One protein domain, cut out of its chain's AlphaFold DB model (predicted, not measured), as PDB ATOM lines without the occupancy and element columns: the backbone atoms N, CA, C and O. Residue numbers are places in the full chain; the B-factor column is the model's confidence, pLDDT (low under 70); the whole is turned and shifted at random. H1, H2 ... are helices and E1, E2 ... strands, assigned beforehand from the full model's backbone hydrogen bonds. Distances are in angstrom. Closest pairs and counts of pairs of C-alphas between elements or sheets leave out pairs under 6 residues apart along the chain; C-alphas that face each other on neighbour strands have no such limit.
ATOM      1  N   VAL A   7      50.720  17.503 -38.028       93.88
ATOM      2  CA  VAL A   7      49.780  17.559 -36.893       93.88
ATOM      3  C   VAL A   7      48.512  16.762 -37.204       93.88
ATOM      4  O   VAL A   7      48.041  16.001 -36.363       93.88
ATOM      5  N   HIS A   8      47.988  16.873 -38.429       94.88
ATOM      6  CA  HIS A   8      46.831  16.082 -38.848       94.88
ATOM      7  C   HIS A   8      47.149  14.581 -38.866       94.88
ATOM      8  O   HIS A   8      46.357  13.782 -38.378       94.88
ATOM      9  N   LYS A   9      48.326  14.183 -39.363       93.69
ATOM     10  CA  LYS A   9      48.751  12.772 -39.353       93.69
ATOM     11  C   LYS A   9      48.902  12.222 -37.931       93.69
ATOM     12  O   LYS A   9      48.453  11.113 -37.658       93.69
ATOM     13  N   GLN A  10      49.469  13.007 -37.016       93.88
ATOM     14  CA  GLN A  10      49.594  12.638 -35.602       93.88
ATOM     15  C   GLN A  10      48.228  12.488 -34.925       93.88
ATOM     16  O   GLN A  10      48.024  11.535 -34.178       93.88
ATOM     17  N   ALA A  11      47.279  13.384 -35.214       93.25
ATOM     18  CA  ALA A  11      45.918  13.289 -34.694       93.25
ATOM     19  C   ALA A  11      45.183  12.036 -35.205       93.25
ATOM     20  O   ALA A  11      44.530  11.358 -34.414       93.25
ATOM     21  N   LEU A  12      45.340  11.686 -36.490       94.44
ATOM     22  CA  LEU A  12      44.800  10.437 -37.045       94.44
ATOM     23  C   LEU A  12      45.383   9.213 -36.332       94.44
ATOM     24  O   LEU A  12      44.626   8.364 -35.869       94.44
ATOM     25  N   SER A  13      46.709   9.147 -36.188       91.69
ATOM     26  CA  SER A  13      47.355   8.006 -35.531       91.69
ATOM     27  C   SER A  13      46.965   7.885 -34.054       91.69
ATOM     28  O   SER A  13      46.654   6.798 -33.570       91.69
ATOM     29  N   ALA A  14      46.869   9.009 -33.333       90.56
ATOM     30  CA  ALA A  14      46.371   9.015 -31.959       90.56
ATOM     31  C   ALA A  14      44.922   8.502 -31.866       90.56
ATOM     32  O   ALA A  14      44.599   7.736 -30.958       90.56
ATOM     33  N   ALA A  15      44.055   8.883 -32.810       90.50
ATOM     34  CA  ALA A  15      42.677   8.409 -32.854       90.50
ATOM     35  C   ALA A  15      42.603   6.888 -33.074       90.50
ATOM     36  O   ALA A  15      41.930   6.186 -32.319       90.50
ATOM     37  N   PHE A  16      43.336   6.349 -34.049       91.12
ATOM     38  CA  PHE A  16      43.343   4.908 -34.305       91.12
ATOM     39  C   PHE A  16      43.958   4.089 -33.158       91.12
ATOM     40  O   PHE A  16      43.436   3.025 -32.802       91.12
ATOM     41  N   ALA A  17      44.997   4.608 -32.496       86.69
ATOM     42  CA  ALA A  17      45.561   3.986 -31.299       86.69
ATOM     43  C   ALA A  17      44.524   3.884 -30.166       86.69
ATOM     44  O   ALA A  17      44.397   2.833 -29.530       86.69
ATOM     45  N   LEU A  18      43.726   4.938 -29.952       81.75
ATOM     46  CA  LEU A  18      42.632   4.922 -28.978       81.75
ATOM     47  C   LEU A  18      41.561   3.887 -29.340       81.75
ATOM     48  O   LEU A  18      41.171   3.105 -28.477       81.75
ATOM     49  N   ALA A  19      41.141   3.804 -30.608       79.75
ATOM     50  CA  ALA A  19      40.190   2.777 -31.052       79.75
ATOM     51  C   ALA A  19      40.696   1.350 -30.785       79.75
ATOM     52  O   ALA A  19      39.921   0.472 -30.401       79.75
ATOM     53  N   THR A  20      42.002   1.125 -30.930       73.00
ATOM     54  CA  THR A  20      42.631  -0.176 -30.670       73.00
ATOM     55  C   THR A  20      42.616  -0.543 -29.181       73.00
ATOM     56  O   THR A  20      42.417  -1.710 -28.835       73.00
ATOM     57  N   LEU A  21      42.793   0.441 -28.292       70.38
ATOM     58  CA  LEU A  21      42.778   0.261 -26.833       70.38
ATOM     59  C   LEU A  21      41.354   0.143 -26.263       70.38
ATOM     60  O   LEU A  21      41.127  -0.580 -25.295       70.38
ATOM     61  N   SER A  22      40.379   0.808 -26.880       59.78
ATOM     62  CA  SER A  22      38.989   0.912 -26.420       59.78
ATOM     63  C   SER A  22      38.096  -0.293 -26.752       59.78
ATOM     64  O   SER A  22      36.875  -0.135 -26.772       59.78
ATOM     65  N   ARG A  23      38.645  -1.509 -26.939       53.50
ATOM     66  CA  ARG A  23      37.911  -2.754 -27.298       53.50
ATOM     67  C   ARG A  23      36.716  -3.134 -26.389       53.50
ATOM     68  O   ARG A  23      36.029  -4.104 -26.694       53.50
ATOM     69  N   SER A  24      36.441  -2.373 -25.326       41.94
ATOM     70  CA  SER A  24      35.336  -2.583 -24.379       41.94
ATOM     71  C   SER A  24      34.490  -1.334 -24.059       41.94
ATOM     72  O   SER A  24      33.651  -1.403 -23.165       41.94
ATOM     73  N   THR A  25      34.658  -0.189 -24.737       36.97
ATOM     74  CA  THR A  25      33.854   1.023 -24.459       36.97
ATOM     75  C   THR A  25      33.149   1.523 -25.715       36.97
ATOM     76  O   THR A  25      33.746   2.188 -26.557       36.97
ATOM     77  N   SER A  26      31.850   1.228 -25.803       42.81
ATOM     78  CA  SER A  26      30.896   1.561 -26.878       42.81
ATOM     79  C   SER A  26      30.673   3.071 -27.126       42.81
ATOM     80  O   SER A  26      29.663   3.458 -27.706       42.81
ATOM     81  N   THR A  27      31.561   3.945 -26.649       40.59
ATOM     82  CA  THR A  27      31.340   5.395 -26.504       40.59
ATOM     83  C   THR A  27      32.061   6.259 -27.545       40.59
ATOM     84  O   THR A  27      32.023   7.479 -27.425       40.59
ATOM     85  N   LEU A  28      32.713   5.665 -28.557       42.44
ATOM     86  CA  LEU A  28      33.391   6.400 -29.644       42.44
ATOM     87  C   LEU A  28      32.834   6.125 -31.054       42.44
ATOM     88  O   LEU A  28      33.219   6.823 -31.989       42.44
ATOM     89  N   GLN A  29      31.922   5.160 -31.229       50.84
ATOM     90  CA  GLN A  29      31.211   4.975 -32.500       50.84
ATOM     91  C   GLN A  29      30.158   6.071 -32.643       50.84
ATOM     92  O   GLN A  29      29.132   6.063 -31.965       50.84
ATOM     93  N   ASN A  30      30.424   7.041 -33.512       57.53
ATOM     94  CA  ASN A  30      29.439   8.041 -33.881       57.53
ATOM     95  C   ASN A  30      28.573   7.463 -35.019       57.53
ATOM     96  O   ASN A  30      29.109   7.247 -36.106       57.53
ATOM     97  N   PRO A  31      27.257   7.242 -34.822       57.47
ATOM     98  CA  PRO A  31      26.376   6.641 -35.831       57.47
ATOM     99  C   PRO A  31      26.265   7.464 -37.126       57.47
ATOM    100  O   PRO A  31      25.749   6.978 -38.127       57.47
ATOM    101  N   ASN A  32      26.770   8.702 -37.136       74.06
ATOM    102  CA  ASN A  32      26.867   9.520 -38.345       74.06
ATOM    103  C   ASN A  32      28.040   9.126 -39.268       74.06
ATOM    104  O   ASN A  32      28.076   9.576 -40.412       74.06
ATOM    105  N   PHE A  33      28.983   8.303 -38.798       88.56
ATOM    106  CA  PHE A  33      30.141   7.826 -39.557       88.56
ATOM    107  C   PHE A  33      30.094   6.299 -39.681       88.56
ATOM    108  O   PHE A  33      30.756   5.567 -38.944       88.56
ATOM    109  N   ALA A  34      29.287   5.824 -40.632       91.62
ATOM    110  CA  ALA A  34      29.155   4.403 -40.950       91.62
ATOM    111  C   ALA A  34      30.494   3.785 -41.381       91.62
ATOM    112  O   ALA A  34      31.410   4.498 -41.803       91.62
ATOM    113  N   ALA A  35      30.589   2.457 -41.297       93.94
ATOM    114  CA  ALA A  35      31.769   1.712 -41.717       93.94
ATOM    115  C   ALA A  35      32.112   1.968 -43.201       93.94
ATOM    116  O   ALA A  35      31.209   2.176 -44.017       93.94
ATOM    117  N   PRO A  36      33.403   1.944 -43.577       96.69
ATOM    118  CA  PRO A  36      33.783   2.028 -44.982       96.69
ATOM    119  C   PRO A  36      33.306   0.791 -45.756       96.69
ATOM    120  O   PRO A  36      33.046  -0.262 -45.173       96.69
ATOM    121  N   THR A  37      33.258   0.889 -47.084       97.50
ATOM    122  CA  THR A  37      32.945  -0.245 -47.970       97.50
ATOM    123  C   THR A  37      34.123  -0.571 -48.872       97.50
ATOM    124  O   THR A  37      34.835   0.322 -49.319       97.50
ATOM    125  N   VAL A  38      34.321  -1.846 -49.199       98.31
ATOM    126  CA  VAL A  38      35.343  -2.272 -50.163       98.31
ATOM    127  C   VAL A  38      34.664  -2.569 -51.491       98.31
ATOM    128  O   VAL A  38      33.791  -3.429 -51.556       98.31
ATOM    129  N   THR A  39      35.078  -1.892 -52.561       97.69
ATOM    130  CA  THR A  39      34.431  -2.006 -53.885       97.69
ATOM    131  C   THR A  39      34.444  -3.446 -54.409       97.69
ATOM    132  O   THR A  39      33.465  -3.922 -54.975       97.69
ATOM    133  N   GLN A  40      35.545  -4.164 -54.176       97.69
ATOM    134  CA  GLN A  40      35.737  -5.566 -54.560       97.69
ATOM    135  C   GLN A  40      35.059  -6.562 -53.603       97.69
ATOM    136  O   GLN A  40      35.016  -7.752 -53.896       97.69
ATOM    137  N   ALA A  41      34.535  -6.093 -52.468       96.88
ATOM    138  CA  ALA A  41      33.863  -6.910 -51.464       96.88
ATOM    139  C   ALA A  41      32.632  -6.183 -50.888       96.88
ATOM    140  O   ALA A  41      32.618  -5.851 -49.698       96.88
ATOM    141  N   PRO A  42      31.574  -5.943 -51.689       91.81
ATOM    142  CA  PRO A  42      30.405  -5.177 -51.239       91.81
ATOM    143  C   PRO A  42      29.690  -5.793 -50.028       91.81
ATOM    144  O   PRO A  42      29.074  -5.080 -49.245       91.81
ATOM    145  N   ALA A  43      29.793  -7.115 -49.861       93.75
ATOM    146  CA  ALA A  43      29.234  -7.855 -48.732       93.75
ATOM    147  C   ALA A  43      30.209  -8.002 -47.543       93.75
ATOM    148  O   ALA A  43      29.941  -8.775 -46.628       93.75
ATOM    149  N   GLY A  44      31.366  -7.329 -47.566       95.81
ATOM    150  CA  GLY A  44      32.416  -7.490 -46.552       95.81
ATOM    151  C   GLY A  44      33.196  -8.806 -46.655       95.81
ATOM    152  O   GLY A  44      33.970  -9.121 -45.756       95.81
ATOM    153  N   ILE A  45      33.022  -9.560 -47.746       98.06
ATOM    154  CA  ILE A  45      33.755 -10.796 -48.044       98.06
ATOM    155  C   ILE A  45      34.532 -10.591 -49.343       98.06
ATOM    156  O   ILE A  45      33.933 -10.344 -50.390       98.06
ATOM    157  N   LEU A  46      35.857 -10.667 -49.264       98.19
ATOM    158  CA  LEU A  46      36.777 -10.472 -50.377       98.19
ATOM    159  C   LEU A  46      37.312 -11.816 -50.871       98.19
ATOM    160  O   LEU A  46      38.004 -12.521 -50.131       98.19
ATOM    161  N   ASP A  47      37.052 -12.119 -52.143       97.25
ATOM    162  CA  ASP A  47      37.874 -13.066 -52.898       97.25
ATOM    163  C   ASP A  47      39.251 -12.411 -53.116       97.25
ATOM    164  O   ASP A  47      39.327 -11.348 -53.751       97.25
ATOM    165  N   PRO A  48      40.345 -12.996 -52.592       95.44
ATOM    166  CA  PRO A  48      41.668 -12.392 -52.679       95.44
ATOM    167  C   PRO A  48      42.111 -12.137 -54.127       95.44
ATOM    168  O   PRO A  48      42.846 -11.181 -54.375       95.44
ATOM    169  N   LEU A  49      41.637 -12.914 -55.108       95.75
ATOM    170  CA  LEU A  49      42.022 -12.728 -56.508       95.75
ATOM    171  C   LEU A  49      41.453 -11.454 -57.135       95.75
ATOM    172  O   LEU A  49      42.102 -10.854 -57.999       95.75
ATOM    173  N   LEU A  50      40.291 -10.995 -56.664       96.12
ATOM    174  CA  LEU A  50      39.731  -9.699 -57.058       96.12
ATOM    175  C   LEU A  50      40.556  -8.527 -56.503       96.12
ATOM    176  O   LEU A  50      40.480  -7.421 -57.033       96.12
ATOM    177  N   GLY A  51      41.374  -8.771 -55.474       92.06
ATOM    178  CA  GLY A  51      42.322  -7.821 -54.887       92.06
ATOM    179  C   GLY A  51      43.743  -7.896 -55.459       92.06
ATOM    180  O   GLY A  51      44.659  -7.326 -54.870       92.06
ATOM    181  N   SER A  52      43.959  -8.580 -56.588       91.19
ATOM    182  CA  SER A  52      45.290  -8.759 -57.202       91.19
ATOM    183  C   SER A  52      45.993  -7.460 -57.618       91.19
ATOM    184  O   SER A  52      47.220  -7.430 -57.694       91.19
ATOM    185  N   GLY A  53      45.243  -6.376 -57.830       93.62
ATOM    186  CA  GLY A  53      45.773  -5.024 -58.051       93.62
ATOM    187  C   GLY A  53      45.740  -4.122 -56.813       93.62
ATOM    188  O   GLY A  53      45.960  -2.920 -56.936       93.62
ATOM    189  N   GLY A  54      45.433  -4.670 -55.636       96.19
ATOM    190  CA  GLY A  54      44.963  -3.906 -54.482       96.19
ATOM    191  C   GLY A  54      43.438  -3.764 -54.469       96.19
ATOM    192  O   GLY A  54      42.740  -4.286 -55.342       96.19
ATOM    193  N   VAL A  55      42.911  -3.064 -53.465       98.19
ATOM    194  CA  VAL A  55      41.465  -2.823 -53.314       98.19
ATOM    195  C   VAL A  55      41.155  -1.345 -53.115       98.19
ATOM    196  O   VAL A  55      41.992  -0.571 -52.654       98.19
ATOM    197  N   GLN A  56      39.929  -0.961 -53.461       98.50
ATOM    198  CA  GLN A  56      39.422   0.396 -53.293       98.50
ATOM    199  C   GLN A  56      38.471   0.440 -52.104       98.50
ATOM    200  O   GLN A  56      37.396  -0.170 -52.141       98.50
ATOM    201  N   VAL A  57      38.871   1.168 -51.066       98.56
ATOM    202  CA  VAL A  57      38.061   1.408 -49.872       98.56
ATOM    203  C   VAL A  57      37.353   2.743 -50.031       98.56
ATOM    204  O   VAL A  57      37.992   3.790 -50.121       98.56
ATOM    205  N   GLU A  58      36.032   2.701 -50.081       98.25
ATOM    206  CA  GLU A  58      35.183   3.875 -50.208       98.25
ATOM    207  C   GLU A  58      34.713   4.329 -48.828       98.25
ATOM    208  O   GLU A  58      34.179   3.551 -48.035       98.25
ATOM    209  N   VAL A  59      34.905   5.617 -48.559       97.81
ATOM    210  CA  VAL A  59      34.441   6.290 -47.349       97.81
ATOM    211  C   VAL A  59      33.353   7.268 -47.753       97.81
ATOM    212  O   VAL A  59      33.597   8.180 -48.544       97.81
ATOM    213  N   THR A  60      32.158   7.073 -47.200       95.81
ATOM    214  CA  THR A  60      30.978   7.904 -47.457       95.81
ATOM    215  C   THR A  60      30.300   8.220 -46.134       95.81
ATOM    216  O   THR A  60      30.065   7.318 -45.333       95.81
ATOM    217  N   TYR A  61      29.969   9.489 -45.906       93.94
ATOM    218  CA  TYR A  61      29.146   9.900 -44.770       93.94
ATOM    219  C   TYR A  61      28.417  11.219 -45.062       93.94
ATOM    220  O   TYR A  61      28.916  12.041 -45.842       93.94
ATOM    221  N   PRO A  62      27.247  11.449 -44.436       88.69
ATOM    222  CA  PRO A  62      26.502  12.685 -44.609       88.69
ATOM    223  C   PRO A  62      27.304  13.912 -44.172       88.69
ATOM    224  O   PRO A  62      27.997  13.892 -43.157       88.69
ATOM    225  N   SER A  63      27.137  15.030 -44.876       90.12
ATOM    226  CA  SER A  63      27.760  16.317 -44.513       90.12
ATOM    227  C   SER A  63      29.291  16.322 -44.565       90.12
ATOM    228  O   SER A  63      29.927  17.117 -43.871       90.12
ATOM    229  N   MET A  64      29.901  15.443 -45.364       95.06
ATOM    230  CA  MET A  64      31.317  15.559 -45.708       95.06
ATOM    231  C   MET A  64      31.577  16.906 -46.389       95.06
ATOM    232  O   MET A  64      30.873  17.299 -47.322       95.06
ATOM    233  N   VAL A  65      32.609  17.607 -45.928       94.25
ATOM    234  CA  VAL A  65      33.030  18.898 -46.477       94.25
ATOM    235  C   VAL A  65      34.478  18.837 -46.941       94.25
ATOM    236  O   VAL A  65      35.279  18.042 -46.461       94.25
ATOM    237  N   THR A  66      34.855  19.706 -47.878       96.25
ATOM    238  CA  THR A  66      36.207  19.686 -48.476       96.25
ATOM    239  C   THR A  66      37.333  20.101 -47.529       96.25
ATOM    240  O   THR A  66      38.512  19.995 -47.881       96.25
ATOM    241  N   SER A  67      36.984  20.594 -46.339       95.06
ATOM    242  CA  SER A  67      37.925  20.889 -45.265       95.06
ATOM    243  C   SER A  67      38.204  19.698 -44.352       95.06
ATOM    244  O   SER A  67      39.193  19.757 -43.625       95.06
ATOM    245  N   ASP A  68      37.369  18.652 -44.389       96.50
ATOM    246  CA  ASP A  68      37.585  17.425 -43.622       96.50
ATOM    247  C   ASP A  68      38.914  16.792 -44.045       96.50
ATOM    248  O   ASP A  68      39.276  16.831 -45.226       96.50
ATOM    249  N   ILE A  69      39.637  16.207 -43.091       97.69
ATOM    250  CA  ILE A  69      40.824  15.390 -43.364       97.69
ATOM    251  C   ILE A  69      40.523  13.975 -42.906       97.69
ATOM    252  O   ILE A  69      40.187  13.748 -41.747       97.69
ATOM    253  N   ILE A  70      40.626  13.038 -43.837       98.12
ATOM    254  CA  ILE A  70      40.184  11.662 -43.665       98.12
ATOM    255  C   ILE A  70      41.414  10.765 -43.758       98.12
ATOM    256  O   ILE A  70      42.157  10.842 -44.736       98.12
ATOM    257  N   GLY A  71      41.628   9.926 -42.750       98.06
ATOM    258  CA  GLY A  71      42.631   8.861 -42.763       98.06
ATOM    259  C   GLY A  71      41.968   7.492 -42.751       98.06
ATOM    260  O   GLY A  71      40.874   7.356 -42.205       98.06
ATOM    261  N   LEU A  72      42.633   6.484 -43.312       98.31
ATOM    262  CA  LEU A  72      42.185   5.092 -43.284       98.31
ATOM    263  C   LEU A  72      43.143   4.251 -42.434       98.31
ATOM    264  O   LEU A  72      44.355   4.380 -42.579       98.31
ATOM    265  N   SER A  73      42.587   3.361 -41.614       97.38
ATOM    266  CA  SER A  73      43.305   2.243 -41.008       97.38
ATOM    267  C   SER A  73      42.834   0.941 -41.656       97.38
ATOM    268  O   SER A  73      41.654   0.583 -41.569       97.38
ATOM    269  N   PHE A  74      43.742   0.237 -42.333       97.38
ATOM    270  CA  PHE A  74      43.479  -1.061 -42.956       97.38
ATOM    271  C   PHE A  74      44.252  -2.148 -42.215       97.38
ATOM    272  O   PHE A  74      45.471  -2.243 -42.337       97.38
ATOM    273  N   ASN A  75      43.555  -2.973 -41.433       95.19
ATOM    274  CA  ASN A  75      44.176  -3.971 -40.560       95.19
ATOM    275  C   ASN A  75      45.271  -3.377 -39.641       95.19
ATOM    276  O   ASN A  75      46.310  -3.996 -39.419       95.19
ATOM    277  N   GLY A  76      45.057  -2.152 -39.146       92.38
ATOM    278  CA  GLY A  76      46.034  -1.422 -38.331       92.38
ATOM    279  C   GLY A  76      47.144  -0.720 -39.121       92.38
ATOM    280  O   GLY A  76      47.957  -0.033 -38.512       92.38
ATOM    281  N   ASP A  77      47.195  -0.853 -40.451       92.94
ATOM    282  CA  ASP A  77      48.058  -0.007 -41.277       92.94
ATOM    283  C   ASP A  77      47.409   1.363 -41.497       92.94
ATOM    284  O   ASP A  77      46.368   1.482 -42.145       92.94
ATOM    285  N   GLU A  78      48.060   2.388 -40.960       94.50
ATOM    286  CA  GLU A  78      47.648   3.795 -40.986       94.50
ATOM    287  C   GLU A  78      48.567   4.642 -41.886       94.50
ATOM    288  O   GLU A  78      48.519   5.871 -41.863       94.50
ATOM    289  N   THR A  79      49.444   4.001 -42.665       93.19
ATOM    290  CA  THR A  79      50.445   4.688 -43.498       93.19
ATOM    291  C   THR A  79      49.881   5.225 -44.813       93.19
ATOM    292  O   THR A  79      50.549   6.001 -45.504       93.19
ATOM    293  N   LEU A  80      48.643   4.853 -45.160       95.94
ATOM    294  CA  LEU A  80      47.958   5.356 -46.345       95.94
ATOM    295  C   LEU A  80      47.801   6.884 -46.271       95.94
ATOM    296  O   LEU A  80      47.350   7.402 -45.247       95.94
ATOM    297  N   PRO A  81      48.136   7.629 -47.346       96.19
ATOM    298  CA  PRO A  81      48.043   9.083 -47.339       96.19
ATOM    299  C   PRO A  81      46.623   9.559 -47.004       96.19
ATOM    300  O   PRO A  81      45.676   9.149 -47.682       96.19
ATOM    301  N   PRO A  82      46.454  10.452 -46.011       97.62
ATOM    302  CA  PRO A  82      45.164  11.067 -45.750       97.62
ATOM    303  C   PRO A  82      44.695  11.899 -46.945       97.62
ATOM    304  O   PRO A  82      45.506  12.437 -47.704       97.62
ATOM    305  N   VAL A  83      43.382  12.051 -47.078       97.88
ATOM    306  CA  VAL A  83      42.752  12.819 -48.159       97.88
ATOM    307  C   VAL A  83      41.836  13.894 -47.594       97.88
ATOM    308  O   VAL A  83      41.337  13.784 -46.474       97.88
ATOM    309  N   ASN A  84      41.591  14.944 -48.375       97.94
ATOM    310  CA  ASN A  84      40.530  15.887 -48.048       97.94
ATOM    311  C   ASN A  84      39.155  15.291 -48.364       97.94
ATOM    312  O   ASN A  84      39.017  14.506 -49.303       97.94
ATOM    313  N   GLY A  85      38.132  15.722 -47.627       96.94
ATOM    314  CA  GLY A  85      36.744  15.427 -47.964       96.94
ATOM    315  C   GLY A  85      36.327  15.987 -49.330       96.94
ATOM    316  O   GLY A  85      37.022  16.783 -49.968       96.94
ATOM    317  N   SER A  86      35.150  15.572 -49.784       96.44
ATOM    318  CA  SER A  86      34.633  15.847 -51.123       96.44
ATOM    319  C   SER A  86      33.195  16.349 -51.064       96.44
ATOM    320  O   SER A  86      32.396  15.863 -50.267       96.44
ATOM    321  N   ILE A  87      32.834  17.272 -51.964       94.81
ATOM    322  CA  ILE A  87      31.441  17.730 -52.127       94.81
ATOM    323  C   ILE A  87      30.498  16.607 -52.585       94.81
ATOM    324  O   ILE A  87      29.291  16.698 -52.389       94.81
ATOM    325  N   PHE A  88      31.047  15.535 -53.166       94.38
ATOM    326  CA  PHE A  88      30.300  14.334 -53.545       94.38
ATOM    327  C   PHE A  88      30.041  13.394 -52.362       94.38
ATOM    328  O   PHE A  88      29.492  12.314 -52.549       94.38
ATOM    329  N   GLN A  89      30.458  13.791 -51.155       94.75
ATOM    330  CA  GLN A  89      30.307  13.037 -49.913       94.75
ATOM    331  C   GLN A  89      30.945  11.648 -49.922       94.75
ATOM    332  O   GLN A  89      30.593  10.787 -49.122       94.75
ATOM    333  N   LYS A  90      31.920  11.462 -50.812       96.44
ATOM    334  CA  LYS A  90      32.625  10.211 -51.036       96.44
ATOM    335  C   LYS A  90      34.091  10.480 -51.348       96.44
ATOM    336  O   LYS A  90      34.406  11.346 -52.172       96.44
ATOM    337  N   VAL A  91      34.967   9.705 -50.721       98.12
ATOM    338  CA  VAL A  91      36.394   9.607 -51.053       98.12
ATOM    339  C   VAL A  91      36.797   8.139 -51.163       98.12
ATOM    340  O   VAL A  91      36.157   7.270 -50.570       98.12
ATOM    341  N   THR A  92      37.864   7.865 -51.910       98.25
ATOM    342  CA  THR A  92      38.362   6.505 -52.139       98.25
ATOM    343  C   THR A  92      39.832   6.419 -51.760       98.25
ATOM    344  O   THR A  92      40.635   7.254 -52.176       98.25
ATOM    345  N   PHE A  93      40.182   5.385 -51.003       98.62
ATOM    346  CA  PHE A  93      41.555   5.004 -50.696       98.62
ATOM    347  C   PHE A  93      41.942   3.771 -51.509       98.62
ATOM    348  O   PHE A  93      41.183   2.805 -51.584       98.62
ATOM    349  N   ASN A  94      43.147   3.789 -52.077       98.19
ATOM    350  CA  ASN A  94      43.727   2.637 -52.757       98.19
ATOM    351  C   ASN A  94      44.618   1.880 -51.772       98.19
ATOM    352  O   ASN A  94      45.678   2.375 -51.397       98.19
ATOM    353  N   VAL A  95      44.189   0.690 -51.359       98.25
ATOM    354  CA  VAL A  95      44.973  -0.202 -50.500       98.25
ATOM    355  C   VAL A  95      45.871  -1.067 -51.391       98.25
ATOM    356  O   VAL A  95      45.343  -1.791 -52.242       98.25
ATOM    357  N   PRO A  96      47.207  -1.019 -51.230       97.00
ATOM    358  CA  PRO A  96      48.134  -1.792 -52.047       97.00
ATOM    359  C   PRO A  96      47.916  -3.303 -51.945       97.00
ATOM    360  O   PRO A  96      47.523  -3.832 -50.906       97.00
ATOM    361  N   VAL A  97      48.274  -4.025 -53.010       96.00
ATOM    362  CA  VAL A  97      48.186  -5.495 -53.056       96.00
ATOM    363  C   VAL A  97      48.957  -6.180 -51.921       96.00
ATOM    364  O   VAL A  97      48.504  -7.199 -51.416       96.00
ATOM    365  N   ALA A  98      50.083  -5.615 -51.469       94.56
ATOM    366  CA  ALA A  98      50.875  -6.184 -50.376       94.56
ATOM    367  C   ALA A  98      50.088  -6.242 -49.054       94.56
ATOM    368  O   ALA A  98      50.124  -7.254 -48.354       94.56
ATOM    369  N   ASN A  99      49.318  -5.192 -48.756       95.75
ATOM    370  CA  ASN A  99      48.435  -5.139 -47.596       95.75
ATOM    371  C   ASN A  99      47.311  -6.168 -47.707       95.75
ATOM    372  O   ASN A  99      47.034  -6.872 -46.743       95.75
ATOM    373  N   VAL A 100      46.696  -6.292 -48.887       96.69
ATOM    374  CA  VAL A 100      45.637  -7.282 -49.135       96.69
ATOM    375  C   VAL A 100      46.183  -8.703 -48.985       96.69
ATOM    376  O   VAL A 100      45.599  -9.511 -48.263       96.69
ATOM    377  N   ALA A 101      47.340  -8.998 -49.584       95.88
ATOM    378  CA  ALA A 101      47.976 -10.309 -49.512       95.88
ATOM    379  C   ALA A 101      48.257 -10.729 -48.059       95.88
ATOM    380  O   ALA A 101      47.911 -11.840 -47.665       95.88
ATOM    381  N   ALA A 102      48.762  -9.821 -47.219       95.62
ATOM    382  CA  ALA A 102      49.019 -10.090 -45.800       95.62
ATOM    383  C   ALA A 102      47.760 -10.405 -44.964       95.62
ATOM    384  O   ALA A 102      47.862 -10.835 -43.806       95.62
ATOM    385  N   THR A 103      46.569 -10.204 -45.532       96.69
ATOM    386  CA  THR A 103      45.279 -10.466 -44.883       96.69
ATOM    387  C   THR A 103      44.562 -11.713 -45.399       96.69
ATOM    388  O   THR A 103      43.529 -12.067 -44.840       96.69
ATOM    389  N   ILE A 104      45.112 -12.416 -46.400       97.06
ATOM    390  CA  ILE A 104      44.534 -13.651 -46.959       97.06
ATOM    391  C   ILE A 104      44.207 -14.655 -45.847       97.06
ATOM    392  O   ILE A 104      45.030 -14.931 -44.975       97.06
ATOM    393  N   GLY A 105      42.995 -15.213 -45.895       96.44
ATOM    394  CA  GLY A 105      42.511 -16.203 -44.930       96.44
ATOM    395  C   GLY A 105      42.110 -15.634 -43.566       96.44
ATOM    396  O   GLY A 105      41.855 -16.410 -42.644       96.44
ATOM    397  N   LYS A 106      42.049 -14.306 -43.407       96.56
ATOM    398  CA  LYS A 106      41.748 -13.643 -42.132       96.56
ATOM    399  C   LYS A 106      40.513 -12.762 -42.222       96.56
ATOM    400  O   LYS A 106      40.093 -12.338 -43.291       96.56
ATOM    401  N   THR A 107      39.970 -12.431 -41.054       97.31
ATOM    402  CA  THR A 107      39.035 -11.311 -40.905       97.31
ATOM    403  C   THR A 107      39.779 -10.145 -40.275       97.31
ATOM    404  O   THR A 107      40.382 -10.313 -39.214       97.31
ATOM    405  N   VAL A 108      39.768  -8.989 -40.935       96.69
ATOM    406  CA  VAL A 108      40.555  -7.818 -40.542       96.69
ATOM    407  C   VAL A 108      39.683  -6.576 -40.364       96.69
ATOM    408  O   VAL A 108      38.712  -6.399 -41.102       96.69
ATOM    409  N   PRO A 109      40.003  -5.703 -39.395       96.44
ATOM    410  CA  PRO A 109      39.276  -4.457 -39.205       96.44
ATOM    411  C   PRO A 109      39.688  -3.417 -40.251       96.44
ATOM    412  O   PRO A 109      40.875  -3.223 -40.518       96.44
ATOM    413  N   VAL A 110      38.707  -2.705 -40.802       97.69
ATOM    414  CA  VAL A 110      38.908  -1.529 -41.653       97.69
ATOM    415  C   VAL A 110      38.031  -0.399 -41.129       97.69
ATOM    416  O   VAL A 110      36.822  -0.556 -40.979       97.69
ATOM    417  N   LEU A 111      38.635   0.746 -40.833       96.00
ATOM    418  CA  LEU A 111      37.941   1.918 -40.301       96.00
ATOM    419  C   LEU A 111      38.630   3.195 -40.775       96.00
ATOM    420  O   LEU A 111      39.782   3.165 -41.208       96.00
ATOM    421  N   TYR A 112      37.941   4.324 -40.678       96.69
ATOM    422  CA  TYR A 112      38.512   5.630 -40.981       96.69
ATOM    423  C   TYR A 112      38.312   6.599 -39.818       96.69
ATOM    424  O   TYR A 112      37.465   6.406 -38.945       96.69
ATOM    425  N   ALA A 113      39.115   7.655 -39.819       95.69
ATOM    426  CA  ALA A 113      38.989   8.771 -38.897       95.69
ATOM    427  C   ALA A 113      38.854  10.078 -39.681       95.69
ATOM    428  O   ALA A 113      39.434  10.231 -40.757       95.69
ATOM    429  N   VAL A 114      38.073  11.009 -39.138       95.81
ATOM    430  CA  VAL A 114      37.779  12.313 -39.732       95.81
ATOM    431  C   VAL A 114      38.192  13.402 -38.757       95.81
ATOM    432  O   VAL A 114      37.705  13.442 -37.628       95.81
ATOM    433  N   ILE A 115      39.071  14.293 -39.204       95.44
ATOM    434  CA  ILE A 115      39.484  15.481 -38.460       95.44
ATOM    435  C   ILE A 115      38.654  16.675 -38.913       95.44
ATOM    436  O   ILE A 115      38.590  16.992 -40.105       95.44
ATOM    437  N   ARG A 116      38.098  17.368 -37.923       93.12
ATOM    438  CA  ARG A 116      37.407  18.651 -38.027       93.12
ATOM    439  C   ARG A 116      37.902  19.611 -36.937       93.12
ATOM    440  O   ARG A 116      38.592  19.179 -36.012       93.12
ATOM    441  N   PRO A 117      37.569  20.914 -37.015       88.00
ATOM    442  CA  PRO A 117      37.966  21.881 -35.988       88.00
ATOM    443  C   PRO A 117      37.473  21.549 -34.570       88.00
ATOM    444  O   PRO A 117      38.111  21.951 -33.603       88.00
ATOM    445  N   ASP A 118      36.351  20.836 -34.443       84.06
ATOM    446  CA  ASP A 118      35.746  20.408 -33.174       84.06
ATOM    447  C   ASP A 118      36.344  19.107 -32.612       84.06
ATOM    448  O   ASP A 118      36.135  18.796 -31.440       84.06
ATOM    449  N   GLY A 119      37.122  18.368 -33.408       88.94
ATOM    450  CA  GLY A 119      37.834  17.179 -32.952       88.94
ATOM    451  C   GLY A 119      38.054  16.128 -34.035       88.94
ATOM    452  O   GLY A 119      37.810  16.337 -35.223       88.94
ATOM    453  N   THR A 120      38.539  14.964 -33.600       91.38
ATOM    454  CA  THR A 120      38.701  13.783 -34.457       91.38
ATOM    455  C   THR A 120      37.642  12.752 -34.101       91.38
ATOM    456  O   THR A 120      37.501  12.391 -32.934       91.38
ATOM    457  N   THR A 121      36.902  12.279 -35.099       90.75
ATOM    458  CA  THR A 121      35.867  11.247 -34.941       90.75
ATOM    459  C   THR A 121      36.256   9.989 -35.702       90.75
ATOM    460  O   THR A 121      36.854  10.078 -36.771       90.75
ATOM    461  N   ILE A 122      35.906   8.822 -35.164       91.69
ATOM    462  CA  ILE A 122      36.207   7.514 -35.752       91.69
ATOM    463  C   ILE A 122      34.913   6.878 -36.255       91.69
ATOM    464  O   ILE A 122      33.856   7.026 -35.635       91.69
ATOM    465  N   SER A 123      34.999   6.192 -37.391       93.50
ATOM    466  CA  SER A 123      33.879   5.464 -37.972       93.50
ATOM    467  C   SER A 123      33.547   4.181 -37.215       93.50
ATOM    468  O   SER A 123      34.322   3.668 -36.405       93.50
ATOM    469  N   GLU A 124      32.418   3.574 -37.563       91.12
ATOM    470  CA  GLU A 124      32.238   2.145 -37.325       91.12
ATOM    471  C   GLU A 124      33.313   1.321 -38.059       91.12
ATOM    472  O   GLU A 124      33.923   1.769 -39.035       91.12
ATOM    473  N   THR A 125      33.566   0.104 -37.576       93.19
ATOM    474  CA  THR A 125      34.572  -0.793 -38.155       93.19
ATOM    475  C   THR A 125      33.920  -1.782 -39.110       93.19
ATOM    476  O   THR A 125      33.052  -2.558 -38.708       93.19
ATOM    477  N   LEU A 126      34.389  -1.818 -40.355       95.62
ATOM    478  CA  LEU A 126      34.125  -2.928 -41.261       95.62
ATOM    479  C   LEU A 126      34.973  -4.127 -40.822       95.62
ATOM    480  O   LEU A 126      36.200  -4.049 -40.791       95.62
ATOM    481  N   SER A 127      34.324  -5.249 -40.522       96.75
ATOM    482  CA  SER A 127      35.005  -6.541 -40.367       96.75
ATOM    483  C   SER A 127      35.124  -7.195 -41.744       96.75
ATOM    484  O   SER A 127      34.199  -7.869 -42.187       96.75
ATOM    485  N   LEU A 128      36.233  -6.954 -42.447       98.38
ATOM    486  CA  LEU A 128      36.466  -7.476 -43.795       98.38
ATOM    487  C   LEU A 128      36.999  -8.910 -43.716       98.38
ATOM    488  O   LEU A 128      38.115  -9.131 -43.247       98.38
ATOM    489  N   GLN A 129      36.233  -9.881 -44.204       98.44
ATOM    490  CA  GLN A 129      36.680 -11.265 -44.339       98.44
ATOM    491  C   GLN A 129      37.401 -11.450 -45.676       98.44
ATOM    492  O   GLN A 129      36.781 -11.373 -46.732       98.44
ATOM    493  N   VAL A 130      38.694 -11.753 -45.646       98.25
ATOM    494  CA  VAL A 130      39.474 -12.094 -46.839       98.25
ATOM    495  C   VAL A 130      39.608 -13.606 -46.918       98.25
ATOM    496  O   VAL A 130      40.132 -14.255 -46.011       98.25
ATOM    497  N   GLN A 131      39.103 -14.189 -48.000       97.88
ATOM    498  CA  GLN A 131      39.111 -15.637 -48.174       97.88
ATOM    499  C   GLN A 131      40.543 -16.163 -48.386       97.88
ATOM    500  O   GLN A 131      41.412 -15.427 -48.861       97.88
TER     501      GLN A 131
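AT A GLANCE: This is residues 7 to 131 of the 284 residues of an uncharacterized protein of Pseudomonas sp. LS-2 (UniProt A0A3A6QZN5). What would one see first? A small sandwich, only partly face to face: a four-strand sheet built about the long strand E4, with E2, E5 and E6 beside it, and a two-strand sheet, E1 and E3, whose strands cross those of the first at 40 degrees. H1 lies slantwise over the face of the larger sheet turned away from E1 and E3, residues 21 to 27 stick out, and the short H2 and H3 sit together at one end. What is it made of? The 125 printed residues include three named helices and six named strands in the order H1 H2 E1 E2 E3 H3 E4 E5 E6; the class is mixed, with under half of the residues, 61, in named elements. How large is it? It is compact, with a radius of gyration of the C-alphas of 13.8 A and spans of 41 by 34 by 25 A.

HOW THE PARTS SIT: Where is H1? H1, residues 7 to 21, is on the branched sheet of E2, residues 69 to 74, E4, residues 107 to 116, E5, residues 119 to 122, and E6, residues 126 to 130, at a height over the sheet of 8.0 A. It lies over E4, and only just over E2 and E5, with 3 of its C-alphas falling on each; on the local plane it runs slantwise to E4 at 42 degrees. The closest C-alphas of H1 and E4 are those of Leu 12 and Ala 113, 6.3 A apart. How do that sheet's strands pair? On one side of E4 is E2, antiparallel at 168 degrees, with N 73 and O 111 within hydrogen-bond range at 2.8 A. On the other side are E5, antiparallel at 161 degrees and a hairpin with E4, with N 121 and O 114 at 2.9 A, and E6, antiparallel at 145 degrees, with N 108 and O 128 at 2.8 A. What faces this sheet? E1, residues 55 to 60, and E3, residues 90 to 95, are antiparallel at 155 degrees, with N 57 and O 93 at 2.9 A. The two sheets form a sandwich, two sheets face to face, with the parts that face each other 9.2 A centre to centre; the closest C-alphas of E2 and E3 are those of Leu 72 and Phe 93, 7.4 A apart. And the short helices? H2, residues 48 to 51, touches H3, residues 97 to 101, the closest C-alphas being those of Gly 51 and Val 97, 6.6 A apart. H3 only grazes the branched sheet, with residues 99 to 101. Every O i to N i+4 pair is within hydrogen-bond range in H1 and H3; H2 is too short for such a pair.

IN THESE COORDINATES: Where does H1 begin? Its C-alpha 7 is at (49.780, 17.559, -36.893), and it is 21.2 A long. How long are the strands? E1 measures 16.1 A, E2 16.7 A and E3 16.2 A. E4 measures 30.1 A from C-alpha 107 at (39.035, -11.311, -40.905), E5 10.2 A and E6 12.0 A, to C-alpha 130 at (39.474, -12.094, -46.839).

THE WHOLE: What is farthest apart? The C-alphas of Leu 49 and Asp 118, at 41.0 A. Which links are long? Those from H1 to H2, 26 residues, and from E2 to E3, 15 residues; the printed part has no cut. Where is confidence low? Residues 22 to 31 have pLDDT under 70, against a mean of 90.7 for the printed part.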